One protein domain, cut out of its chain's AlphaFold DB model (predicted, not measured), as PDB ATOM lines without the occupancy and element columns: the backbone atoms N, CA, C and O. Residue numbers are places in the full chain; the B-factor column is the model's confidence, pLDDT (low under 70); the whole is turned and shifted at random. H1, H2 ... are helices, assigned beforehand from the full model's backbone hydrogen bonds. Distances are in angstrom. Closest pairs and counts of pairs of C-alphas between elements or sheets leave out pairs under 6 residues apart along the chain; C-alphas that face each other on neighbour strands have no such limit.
ATOM      1  N   ASN A 700     -20.703  22.373   2.728       89.25
ATOM      2  CA  ASN A 700     -19.577  21.536   3.121       89.25
ATOM      3  C   ASN A 700     -18.436  22.415   3.648       89.25
ATOM      4  O   ASN A 700     -17.806  23.132   2.875       89.25
ATOM      5  N   LEU A 701     -18.159  22.343   4.950       91.94
ATOM      6  CA  LEU A 701     -17.120  23.147   5.606       91.94
ATOM      7  C   LEU A 701     -15.687  22.651   5.331       91.94
ATOM      8  O   LEU A 701     -14.738  23.314   5.738       91.94
ATOM      9  N   ASP A 702     -15.527  21.511   4.646       95.50
ATOM     10  CA  ASP A 702     -14.224  21.039   4.151       95.50
ATOM     11  C   ASP A 702     -13.800  21.733   2.834       95.50
ATOM     12  O   ASP A 702     -12.637  21.638   2.438       95.50
ATOM     13  N   ASN A 703     -14.724  22.424   2.151       96.06
ATOM     14  CA  ASN A 703     -14.442  23.231   0.958       96.06
ATOM     15  C   ASN A 703     -13.882  24.614   1.362       96.06
ATOM     16  O   ASN A 703     -14.205  25.131   2.431       96.06
ATOM     17  N   SER A 704     -13.102  25.266   0.493       96.94
ATOM     18  CA  SER A 704     -12.702  26.669   0.706       96.94
ATOM     19  C   SER A 704     -13.875  27.639   0.519       96.94
ATOM     20  O   SER A 704     -14.802  27.345  -0.232       96.94
ATOM     21  N   ASP A 705     -13.817  28.836   1.119       95.19
ATOM     22  CA  ASP A 705     -14.877  29.860   1.004       95.19
ATOM     23  C   ASP A 705     -15.271  30.172  -0.456       95.19
ATOM     24  O   ASP A 705     -16.445  30.394  -0.752       95.19
ATOM     25  N   LYS A 706     -14.303  30.123  -1.384       96.31
ATOM     26  CA  LYS A 706     -14.528  30.295  -2.830       96.31
ATOM     27  C   LYS A 706     -15.339  29.143  -3.427       96.31
ATOM     28  O   LYS A 706     -16.264  29.377  -4.198       96.31
ATOM     29  N   GLU A 707     -14.979  27.904  -3.104       96.75
ATOM     30  CA  GLU A 707     -15.680  26.702  -3.579       96.75
ATOM     31  C   GLU A 707     -17.059  26.575  -2.930       96.75
ATOM     32  O   GLU A 707     -18.003  26.140  -3.582       96.75
ATOM     33  N   ILE A 708     -17.197  26.996  -1.669       94.94
ATOM     34  CA  ILE A 708     -18.479  27.154  -0.981       94.94
ATOM     35  C   ILE A 708     -19.356  28.122  -1.776       94.94
ATOM     36  O   ILE A 708     -20.430  27.716  -2.214       94.94
ATOM     37  N   PHE A 709     -18.881  29.348  -2.021       94.75
ATOM     38  CA  PHE A 709     -19.624  30.374  -2.754       94.75
ATOM     39  C   PHE A 709     -20.016  29.903  -4.163       94.75
ATOM     40  O   PHE A 709     -21.194  29.921  -4.495       94.75
ATOM     41  N   ALA A 710     -19.073  29.363  -4.941       95.56
ATOM     42  CA  ALA A 710     -19.335  28.838  -6.286       95.56
ATOM     43  C   ALA A 710     -20.232  27.579  -6.320       95.56
ATOM     44  O   ALA A 710     -20.757  27.230  -7.373       95.56
ATOM     45  N   SER A 711     -20.401  26.872  -5.193       94.12
ATOM     46  CA  SER A 711     -21.307  25.714  -5.075       94.12
ATOM     47  C   SER A 711     -22.711  26.068  -4.571       94.12
ATOM     48  O   SER A 711     -23.618  25.231  -4.628       94.12
ATOM     49  N   LEU A 712     -22.908  27.290  -4.065       91.12
ATOM     50  CA  LEU A 712     -24.225  27.816  -3.733       91.12
ATOM     51  C   LEU A 712     -24.860  28.331  -5.031       91.12
ATOM     52  O   LEU A 712     -24.358  29.298  -5.593       91.12
ATOM     53  N   PRO A 713     -25.959  27.731  -5.526       90.62
ATOM     54  CA  PRO A 713     -26.639  28.295  -6.678       90.62
ATOM     55  C   PRO A 713     -27.251  29.636  -6.282       90.62
ATOM     56  O   PRO A 713     -27.892  29.738  -5.230       90.62
ATOM     57  N   THR A 714     -27.100  30.632  -7.153       89.94
ATOM     58  CA  THR A 714     -27.810  31.911  -7.085       89.94
ATOM     59  C   THR A 714     -29.304  31.621  -6.983       89.94
ATOM     60  O   THR A 714     -29.897  31.064  -7.914       89.94
ATOM     61  N   GLY A 715     -29.859  31.877  -5.799       86.81
ATOM     62  CA  GLY A 715     -31.224  31.513  -5.437       86.81
ATOM     63  C   GLY A 715     -32.218  32.595  -5.836       86.81
ATOM     64  O   GLY A 715     -32.078  33.231  -6.875       86.81
ATOM     65  N   ASP A 716     -33.195  32.822  -4.964       82.69
ATOM     66  CA  ASP A 716     -33.951  34.071  -4.963       82.69
ATOM     67  C   ASP A 716     -32.982  35.248  -4.729       82.69
ATOM     68  O   ASP A 716     -32.191  35.234  -3.780       82.69
ATOM     69  N   LEU A 717     -33.015  36.229  -5.634       85.25
ATOM     70  CA  LEU A 717     -32.156  37.415  -5.628       85.25
ATOM     71  C   LEU A 717     -32.675  38.552  -4.738       85.25
ATOM     72  O   LEU A 717     -31.982  39.564  -4.621       85.25
ATOM     73  N   TRP A 718     -33.869  38.416  -4.151       86.50
ATOM     74  CA  TRP A 718     -34.574  39.476  -3.416       86.50
ATOM     75  C   TRP A 718     -34.639  40.757  -4.263       86.50
ATOM     76  O   TRP A 718     -34.047  41.796  -3.939       86.50
ATOM     77  N   LEU A 719     -35.297  40.637  -5.424       85.06
ATOM     78  CA  LEU A 719     -35.483  41.737  -6.377       85.06
ATOM     79  C   LEU A 719     -36.252  42.899  -5.725       85.06
ATOM     80  O   LEU A 719     -35.867  44.054  -5.889       85.06
ATOM     81  N   ASP A 720     -37.238  42.574  -4.884       83.31
ATOM     82  CA  ASP A 720     -37.998  43.489  -4.021       83.31
ATOM     83  C   ASP A 720     -37.107  44.342  -3.100       83.31
ATOM     84  O   ASP A 720     -37.354  45.530  -2.897       83.31
ATOM     85  N   ALA A 721     -36.037  43.747  -2.569       88.38
ATOM     86  CA  ALA A 721     -35.059  44.405  -1.710       88.38
ATOM     87  C   ALA A 721     -33.849  44.975  -2.481       88.38
ATOM     88  O   ALA A 721     -32.896  45.437  -1.848       88.38
ATOM     89  N   ARG A 722     -33.868  44.943  -3.826       89.25
ATOM     90  CA  ARG A 722     -32.836  45.493  -4.734       89.25
ATOM     91  C   ARG A 722     -31.406  45.021  -4.397       89.25
ATOM     92  O   ARG A 722     -30.412  45.737  -4.566       89.25
ATOM     93  N   VAL A 723     -31.277  43.783  -3.905       90.50
ATOM     94  CA  VAL A 723     -29.984  43.212  -3.472       90.50
ATOM     95  C   VAL A 723     -29.056  42.969  -4.666       90.50
ATOM     96  O   VAL A 723     -27.851  43.195  -4.559       90.50
ATOM     97  N   HIS A 724     -29.616  42.582  -5.813       92.69
ATOM     98  CA  HIS A 724     -28.895  42.417  -7.077       92.69
ATOM     99  C   HIS A 724     -28.220  43.723  -7.544       92.69
ATOM    100  O   HIS A 724     -27.025  43.716  -7.832       92.69
ATOM    101  N   GLU A 725     -28.918  44.863  -7.514       93.19
ATOM    102  CA  GLU A 725     -28.323  46.181  -7.793       93.19
ATOM    103  C   GLU A 725     -27.229  46.545  -6.790       93.19
ATOM    104  O   GLU A 725     -26.163  47.016  -7.173       93.19
ATOM    105  N   THR A 726     -27.468  46.291  -5.499       94.75
ATOM    106  CA  THR A 726     -26.473  46.548  -4.447       94.75
ATOM    107  C   THR A 726     -25.196  45.738  -4.694       94.75
ATOM    108  O   THR A 726     -24.091  46.253  -4.516       94.75
ATOM    109  N   PHE A 727     -25.328  44.488  -5.148       95.06
ATOM    110  CA  PHE A 727     -24.202  43.664  -5.581       95.06
ATOM    111  C   PHE A 727     -23.509  44.244  -6.824       95.06
ATOM    112  O   PHE A 727     -22.290  44.406  -6.800       95.06
ATOM    113  N   LEU A 728     -24.249  44.595  -7.880       94.88
ATOM    114  CA  LEU A 728     -23.674  45.097  -9.136       94.88
ATOM    115  C   LEU A 728     -22.979  46.458  -8.956       94.88
ATOM    116  O   LEU A 728     -21.877  46.652  -9.468       94.88
ATOM    117  N   TYR A 729     -23.542  47.351  -8.138       94.69
ATOM    118  CA  TYR A 729     -22.903  48.603  -7.722       94.69
ATOM    119  C   TYR A 729     -21.585  48.357  -6.973       94.69
ATOM    120  O   TYR A 729     -20.582  49.019  -7.239       94.69
ATOM    121  N   LEU A 730     -21.559  47.393  -6.044       95.75
ATOM    122  CA  LEU A 730     -20.336  47.025  -5.326       95.75
ATOM    123  C   LEU A 730     -19.313  46.333  -6.234       95.75
ATOM    124  O   LEU A 730     -18.119  46.540  -6.038       95.75
ATOM    125  N   TYR A 731     -19.755  45.555  -7.225       95.81
ATOM    126  CA  TYR A 731     -18.896  44.887  -8.205       95.81
ATOM    127  C   TYR A 731     -18.223  45.893  -9.152       95.81
ATOM    128  O   TYR A 731     -17.009  45.854  -9.324       95.81
ATOM    129  N   GLY A 732     -18.990  46.832  -9.718       93.38
ATOM    130  CA  GLY A 732     -18.474  47.895 -10.593       93.38
ATOM    131  C   GLY A 732     -17.750  49.032  -9.859       93.38
ATOM    132  O   GLY A 732     -17.183  49.925 -10.490       93.38
ATOM    133  N   SER A 733     -17.755  49.043  -8.522       95.81
ATOM    134  CA  SER A 733     -17.130  50.119  -7.755       95.81
ATOM    135  C   SER A 733     -15.608  50.077  -7.877       95.81
ATOM    136  O   SER A 733     -14.958  49.168  -7.367       95.81
ATOM    137  N   LYS A 734     -15.017  51.153  -8.409       95.75
ATOM    138  CA  LYS A 734     -13.557  51.370  -8.513       95.75
ATOM    139  C   LYS A 734     -12.826  51.362  -7.139       95.75
ATOM    140  O   LYS A 734     -11.602  51.418  -7.095       95.75
ATOM    141  N   ASN A 735     -13.560  51.265  -6.018       95.81
ATOM    142  CA  ASN A 735     -13.046  51.086  -4.648       95.81
ATOM    143  C   ASN A 735     -13.115  49.631  -4.123       95.81
ATOM    144  O   ASN A 735     -12.582  49.347  -3.047       95.81
ATOM    145  N   CYS A 736     -13.792  48.718  -4.824       96.00
ATOM    146  CA  CYS A 736     -13.984  47.329  -4.416       96.00
ATOM    147  C   CYS A 736     -12.897  46.441  -5.034       96.00
ATOM    148  O   CYS A 736     -12.925  46.124  -6.218       96.00
ATOM    149  N   VAL A 737     -11.907  46.041  -4.231       96.94
ATOM    150  CA  VAL A 737     -10.809  45.187  -4.704       96.94
ATOM    151  C   VAL A 737     -11.181  43.717  -4.511       96.94
ATOM    152  O   VAL A 737     -10.968  43.146  -3.439       96.94
ATOM    153  N   ILE A 738     -11.732  43.104  -5.559       96.75
ATOM    154  CA  ILE A 738     -11.925  41.651  -5.637       96.75
ATOM    155  C   ILE A 738     -10.539  40.989  -5.780       96.75
ATOM    156  O   ILE A 738      -9.782  41.382  -6.665       96.75
ATOM    157  N   PRO A 739     -10.165  39.997  -4.946       97.56
ATOM    158  CA  PRO A 739      -8.887  39.299  -5.101       97.56
ATOM    159  C   PRO A 739      -8.823  38.509  -6.413       97.56
ATOM    160  O   PRO A 739      -9.789  37.826  -6.749       97.56
ATOM    161  N   ASP A 740      -7.667  38.482  -7.083       97.44
ATOM    162  CA  ASP A 740      -7.433  37.766  -8.357       97.44
ATOM    163  C   ASP A 740      -7.947  36.314  -8.343       97.44
ATOM    164  O   ASP A 740      -8.487  35.802  -9.322       97.44
ATOM    165  N   SER A 741      -7.813  35.634  -7.199       97.56
ATOM    166  CA  SER A 741      -8.262  34.253  -7.016       97.56
ATOM    167  C   SER A 741      -9.785  34.088  -7.006       97.56
ATOM    168  O   SER A 741     -10.253  32.967  -7.206       97.56
ATOM    169  N   TRP A 742     -10.553  35.159  -6.799       97.88
ATOM    170  CA  TRP A 742     -12.017  35.191  -6.787       97.88
ATOM    171  C   TRP A 742     -12.639  35.719  -8.083       97.88
ATOM    172  O   TRP A 742     -13.787  35.368  -8.331       97.88
ATOM    173  N   VAL A 743     -11.908  36.489  -8.905       96.75
ATOM    174  CA  VAL A 743     -12.428  37.197 -10.099       96.75
ATOM    175  C   VAL A 743     -13.369  36.322 -10.937       96.75
ATOM    176  O   VAL A 743     -14.565  36.574 -10.917       96.75
ATOM    177  N   GLY A 744     -12.900  35.206 -11.506       97.19
ATOM    178  CA  GLY A 744     -13.738  34.317 -12.336       97.19
ATOM    179  C   GLY A 744     -14.934  33.634 -11.646       97.19
ATOM    180  O   GLY A 744     -15.795  33.083 -12.323       97.19
ATOM    181  N   VAL A 745     -15.016  33.646 -10.311       97.75
ATOM    182  CA  VAL A 745     -16.220  33.212  -9.567       97.75
ATOM    183  C   VAL A 745     -17.174  34.381  -9.328       97.75
ATOM    184  O   VAL A 745     -18.385  34.189  -9.359       97.75
ATOM    185  N   MET A 746     -16.648  35.588  -9.135       97.50
ATOM    186  CA  MET A 746     -17.447  36.806  -9.015       97.50
ATOM    187  C   MET A 746     -17.995  37.262 -10.377       97.50
ATOM    188  O   MET A 746     -19.114  37.756 -10.418       97.50
ATOM    189  N   GLU A 747     -17.264  37.036 -11.473       96.88
ATOM    190  CA  GLU A 747     -17.731  37.180 -12.863       96.88
ATOM    191  C   GLU A 747     -18.868  36.194 -13.147       96.88
ATOM    192  O   GLU A 747     -19.983  36.616 -13.426       96.88
ATOM    193  N   SER A 748     -18.639  34.891 -12.936       96.62
ATOM    194  CA  SER A 748     -19.686  33.873 -13.109       96.62
ATOM    195  C   SER A 748     -20.927  34.154 -12.257       96.62
ATOM    196  O   SER A 748     -22.030  33.903 -12.724       96.62
ATOM    197  N   PHE A 749     -20.775  34.675 -11.035       96.38
ATOM    198  CA  PHE A 749     -21.906  35.076 -10.196       96.38
ATOM    199  C   PHE A 749     -22.557  36.389 -10.660       96.38
ATOM    200  O   PHE A 749     -23.773  36.508 -10.568       96.38
ATOM    201  N   LYS A 750     -21.799  37.351 -11.203       95.94
ATOM    202  CA  LYS A 750     -22.351  38.555 -11.848       95.94
ATOM    203  C   LYS A 750     -23.235  38.163 -13.028       95.94
ATOM    204  O   LYS A 750     -24.358  38.649 -13.105       95.94
ATOM    205  N   ASP A 751     -22.774  37.257 -13.881       95.25
ATOM    206  CA  ASP A 751     -23.536  36.792 -15.040       95.25
ATOM    207  C   ASP A 751     -24.803  36.029 -14.607       95.25
ATOM    208  O   ASP A 751     -25.879  36.280 -15.144       95.25
ATOM    209  N   ASP A 752     -24.717  35.191 -13.565       94.31
ATOM    210  CA  ASP A 752     -25.863  34.479 -12.970       94.31
ATOM    211  C   ASP A 752     -26.891  35.440 -12.326       94.31
ATOM    212  O   ASP A 752     -28.102  35.238 -12.444       94.31
ATOM    213  N   VAL A 753     -26.420  36.503 -11.655       93.75
ATOM    214  CA  VAL A 753     -27.251  37.571 -11.063       93.75
ATOM    215  C   VAL A 753     -27.931  38.395 -12.153       93.75
ATOM    216  O   VAL A 753     -29.135  38.627 -12.070       93.75
ATOM    217  N   VAL A 754     -27.183  38.807 -13.182       92.25
ATOM    218  CA  VAL A 754     -27.717  39.538 -14.336       92.25
ATOM    219  C   VAL A 754     -28.752  38.673 -15.040       92.25
ATOM    220  O   VAL A 754     -29.892  39.100 -15.136       92.25
ATOM    221  N   GLN A 755     -28.438  37.435 -15.435       91.25
ATOM    222  CA  GLN A 755     -29.372  36.555 -16.151       91.25
ATOM    223  C   GLN A 755     -30.709  36.364 -15.412       91.25
ATOM    224  O   GLN A 755     -31.752  36.278 -16.058       91.25
ATOM    225  N   LYS A 756     -30.693  36.314 -14.072       89.44
ATOM    226  CA  LYS A 756     -31.893  36.102 -13.244       89.44
ATOM    227  C   LYS A 756     -32.663  37.383 -12.919       89.44
ATOM    228  O   LYS A 756     -33.888  37.327 -12.870       89.44
ATOM    229  N   ALA A 757     -31.996  38.525 -12.739       87.38
ATOM    230  CA  ALA A 757     -32.674  39.825 -12.662       87.38
ATOM    231  C   ALA A 757     -33.296  40.195 -14.024       87.38
ATOM    232  O   ALA A 757     -34.450  40.601 -14.103       87.38
ATOM    233  N   CYS A 758     -32.573  39.913 -15.108       76.12
ATOM    234  CA  CYS A 758     -32.983  40.063 -16.502       76.12
ATOM    235  C   CYS A 758     -34.006  39.010 -16.984       76.12
ATOM    236  O   CYS A 758     -34.141  38.801 -18.195       76.12
ATOM    237  N   GLY A 759     -34.726  38.351 -16.071       74.69
ATOM    238  CA  GLY A 759     -36.050  37.799 -16.377       74.69
ATOM    239  C   GLY A 759     -37.095  38.906 -16.578       74.69
ATOM    240  O   GLY A 759     -38.061  38.702 -17.302       74.69
ATOM    241  N   ASP A 760     -36.858  40.083 -15.992       69.00
ATOM    242  CA  ASP A 760     -37.619  41.315 -16.202       69.00
ATOM    243  C   ASP A 760     -36.912  42.190 -17.262       69.00
ATOM    244  O   ASP A 760     -35.721  42.508 -17.144       69.00
ATOM    245  N   GLU A 761     -37.623  42.566 -18.329       71.69
ATOM    246  CA  GLU A 761     -37.075  43.377 -19.429       71.69
ATOM    247  C   GLU A 761     -36.823  44.840 -19.038       71.69
ATOM    248  O   GLU A 761     -35.940  45.501 -19.600       71.69
ATOM    249  N   ARG A 762     -37.524  45.341 -18.019       73.81
ATOM    250  CA  ARG A 762     -37.257  46.663 -17.448       73.81
ATOM    251  C   ARG A 762     -35.903  46.673 -16.746       73.81
ATOM    252  O   ARG A 762     -35.082  47.553 -17.003       73.81
ATOM    253  N   LEU A 763     -35.625  45.639 -15.944       68.69
ATOM    254  CA  LEU A 763     -34.330  45.474 -15.278       68.69
ATOM    255  C   LEU A 763     -33.187  45.207 -16.269       68.69
ATOM    256  O   LEU A 763     -32.077  45.669 -16.017       68.69
ATOM    257  N   ARG A 764     -33.426  44.556 -17.422       73.25
ATOM    258  CA  ARG A 764     -32.414  44.495 -18.506       73.25
ATOM    259  C   ARG A 764     -31.943  45.884 -18.911       73.25
ATOM    260  O   ARG A 764     -30.740  46.116 -18.989       73.25
ATOM    261  N   SER A 765     -32.894  46.778 -19.154       78.12
ATOM    262  CA  SER A 765     -32.631  48.117 -19.681       78.12
ATOM    263  C   SER A 765     -31.846  48.957 -18.667       78.12
ATOM    264  O   SER A 765     -30.757  49.440 -18.981       78.12
ATOM    265  N   GLU A 766     -32.318  49.023 -17.416       76.06
ATOM    266  CA  GLU A 766     -31.646  49.754 -16.329       76.06
ATOM    267  C   GLU A 766     -30.236  49.192 -16.024       76.06
ATOM    268  O   GLU A 766     -29.290  49.952 -15.804       76.06
ATOM    269  N   LEU A 767     -30.044  47.864 -16.058       71.69
ATOM    270  CA  LEU A 767     -28.723  47.254 -15.839       71.69
ATOM    271  C   LEU A 767     -27.761  47.444 -17.024       71.69
ATOM    272  O   LEU A 767     -26.553  47.568 -16.806       71.69
ATOM    273  N   GLN A 768     -28.267  47.491 -18.258       75.75
ATOM    274  CA  GLN A 768     -27.450  47.748 -19.444       75.75
ATOM    275  C   GLN A 768     -26.964  49.207 -19.478       75.75
ATOM    276  O   GLN A 768     -25.783  49.442 -19.743       75.75
ATOM    277  N   GLU A 769     -27.814  50.171 -19.108       78.50
ATOM    278  CA  GLU A 769     -27.405  51.569 -18.895       78.50
ATOM    279  C   GLU A 769     -26.336  51.696 -17.800       78.50
ATOM    280  O   GLU A 769     -25.300  52.336 -18.010       78.50
ATOM    281  N   LEU A 770     -26.536  51.045 -16.646       69.75
ATOM    282  CA  LEU A 770     -25.557  51.049 -15.553       69.75
ATOM    283  C   LEU A 770     -24.213  50.428 -15.951       69.75
ATOM    284  O   LEU A 770     -23.173  50.923 -15.506       69.75
ATOM    285  N   GLN A 771     -24.196  49.388 -16.793       68.81
ATOM    286  CA  GLN A 771     -22.936  48.830 -17.283       68.81
ATOM    287  C   GLN A 771     -22.215  49.812 -18.220       68.81
ATOM    288  O   GLN A 771     -21.030  50.071 -17.997       68.81
ATOM    289  N   VAL A 772     -22.914  50.443 -19.172       76.31
ATOM    290  CA  VAL A 772     -22.334  51.496 -20.036       76.31
ATOM    291  C   VAL A 772     -21.775  52.655 -19.198       76.31
ATOM    292  O   VAL A 772     -20.673  53.136 -19.458       76.31
ATOM    293  N   CYS A 773     -22.466  53.048 -18.125       63.44
ATOM    294  CA  CYS A 773     -21.998  54.080 -17.192       63.44
ATOM    295  C   CYS A 773     -20.797  53.651 -16.323       63.44
ATOM    296  O   CYS A 773     -20.173  54.502 -15.691       63.44
ATOM    297  N   SER A 774     -20.478  52.353 -16.258       59.22
ATOM    298  CA  SER A 774     -19.336  51.809 -15.504       59.22
ATOM    299  C   SER A 774     -18.068  51.632 -16.347       59.22
ATOM    300  O   SER A 774     -16.963  51.620 -15.797       59.22
ATOM    301  N   GLU A 775     -18.231  51.528 -17.669       63.44
ATOM    302  CA  GLU A 775     -17.148  51.443 -18.658       63.44
ATOM    303  C   GLU A 775     -16.574  52.838 -19.019       63.44
ATOM    304  O   GLU A 775     -15.525  52.928 -19.658       63.44
ATOM    305  N   ALA A 776     -17.212  53.913 -18.526       55.66
ATOM    306  CA  ALA A 776     -16.750  55.311 -18.530       55.66
ATOM    307  C   ALA A 776     -15.982  55.726 -17.246       55.66
ATOM    308  O   ALA A 776     -15.190  56.692 -17.309       55.66
TER     309      ALA A 776
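Overview. This is residues 700 to 776 of the 776 residues of a protein of Symbiodinium necroappetens (UniProt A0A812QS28). What shape does this model show? Three helices, H2, H3 and H4, make a small splayed bundle, with H3 between the short helix H1 on one side and H2 and H4 on the other. H1 packs near the beginning of H3, and a long link from H1 leads over to H2. What is it built of? The printed part has 77 residues with four named helices, H1, H2, H3 and H4 in chain order, and no named strand; its class is all helix. How large is it? It is only just compact, close to loose, with a radius of gyration of the C-alphas of 13.4 A, and spans 40 by 27 by 18 A.

Along the chain. Where do the first helices lie? H1 covers residues 705 to 711, and its C-alpha 705 stands at (-14.877, 29.860, 1.004). H2 covers residues 723 to 732 and is 14.3 A long from first to last C-alpha. Where are the later ones? H3, the longest, covers residues 743 to 757, 20.6 A from C-alpha 743 at (-12.428, 37.197, -10.099) to C-alpha 757. H4 covers residues 761 to 772, is 16.8 A long and ends with C-alpha 772 at (-22.334, 51.496, -20.036).

Arrangement. What does H3 touch? H3 is the hub, touching the three other helices. With residues 745 to 749 alone it only just touches H1, with 3 pairs of C-alphas within 8 A; the closest are those of Ala 710 and Val 745, 6.3 A apart, and the two run the same way at a steep tilt of 40 degrees. How do H2, H3 and H4 stand? They form an up and down bundle, each helix running against the one before it. H2 and H3 are a hairpin at a steep tilt of 39 degrees, closest at the C-alphas of His 724 and Val 753, 6.5 A apart. H3 and H4, also a hairpin, only just touch, with 3 pairs within 8 A; the closest C-alphas, those of Ala 757 and Leu 763, are 6.4 A apart, and the shallow tilt of 34.6 degrees is only just short of steep. Which other pairs are there? H2 and H4 are near each other, while H1 is apart from H2 and H4. What do the backbones show? In H1, H2, H3 and H4 every O i to N i+4 pair is within hydrogen-bond range.

Size, cuts and confidence. How far does it reach? The two C-alphas farthest apart, those of Asp 702 and Ala 776, are 41.2 A from each other. How is it linked? The printed part has no cut; the link from H1 to H2 is long, that from H2 to H3 short and that from H3 to H4 tight. Where is confidence low? The mean pLDDT of the printed part is 87.9, and residues 760, 763, 770 to 771 and 773 to 776 are under 70.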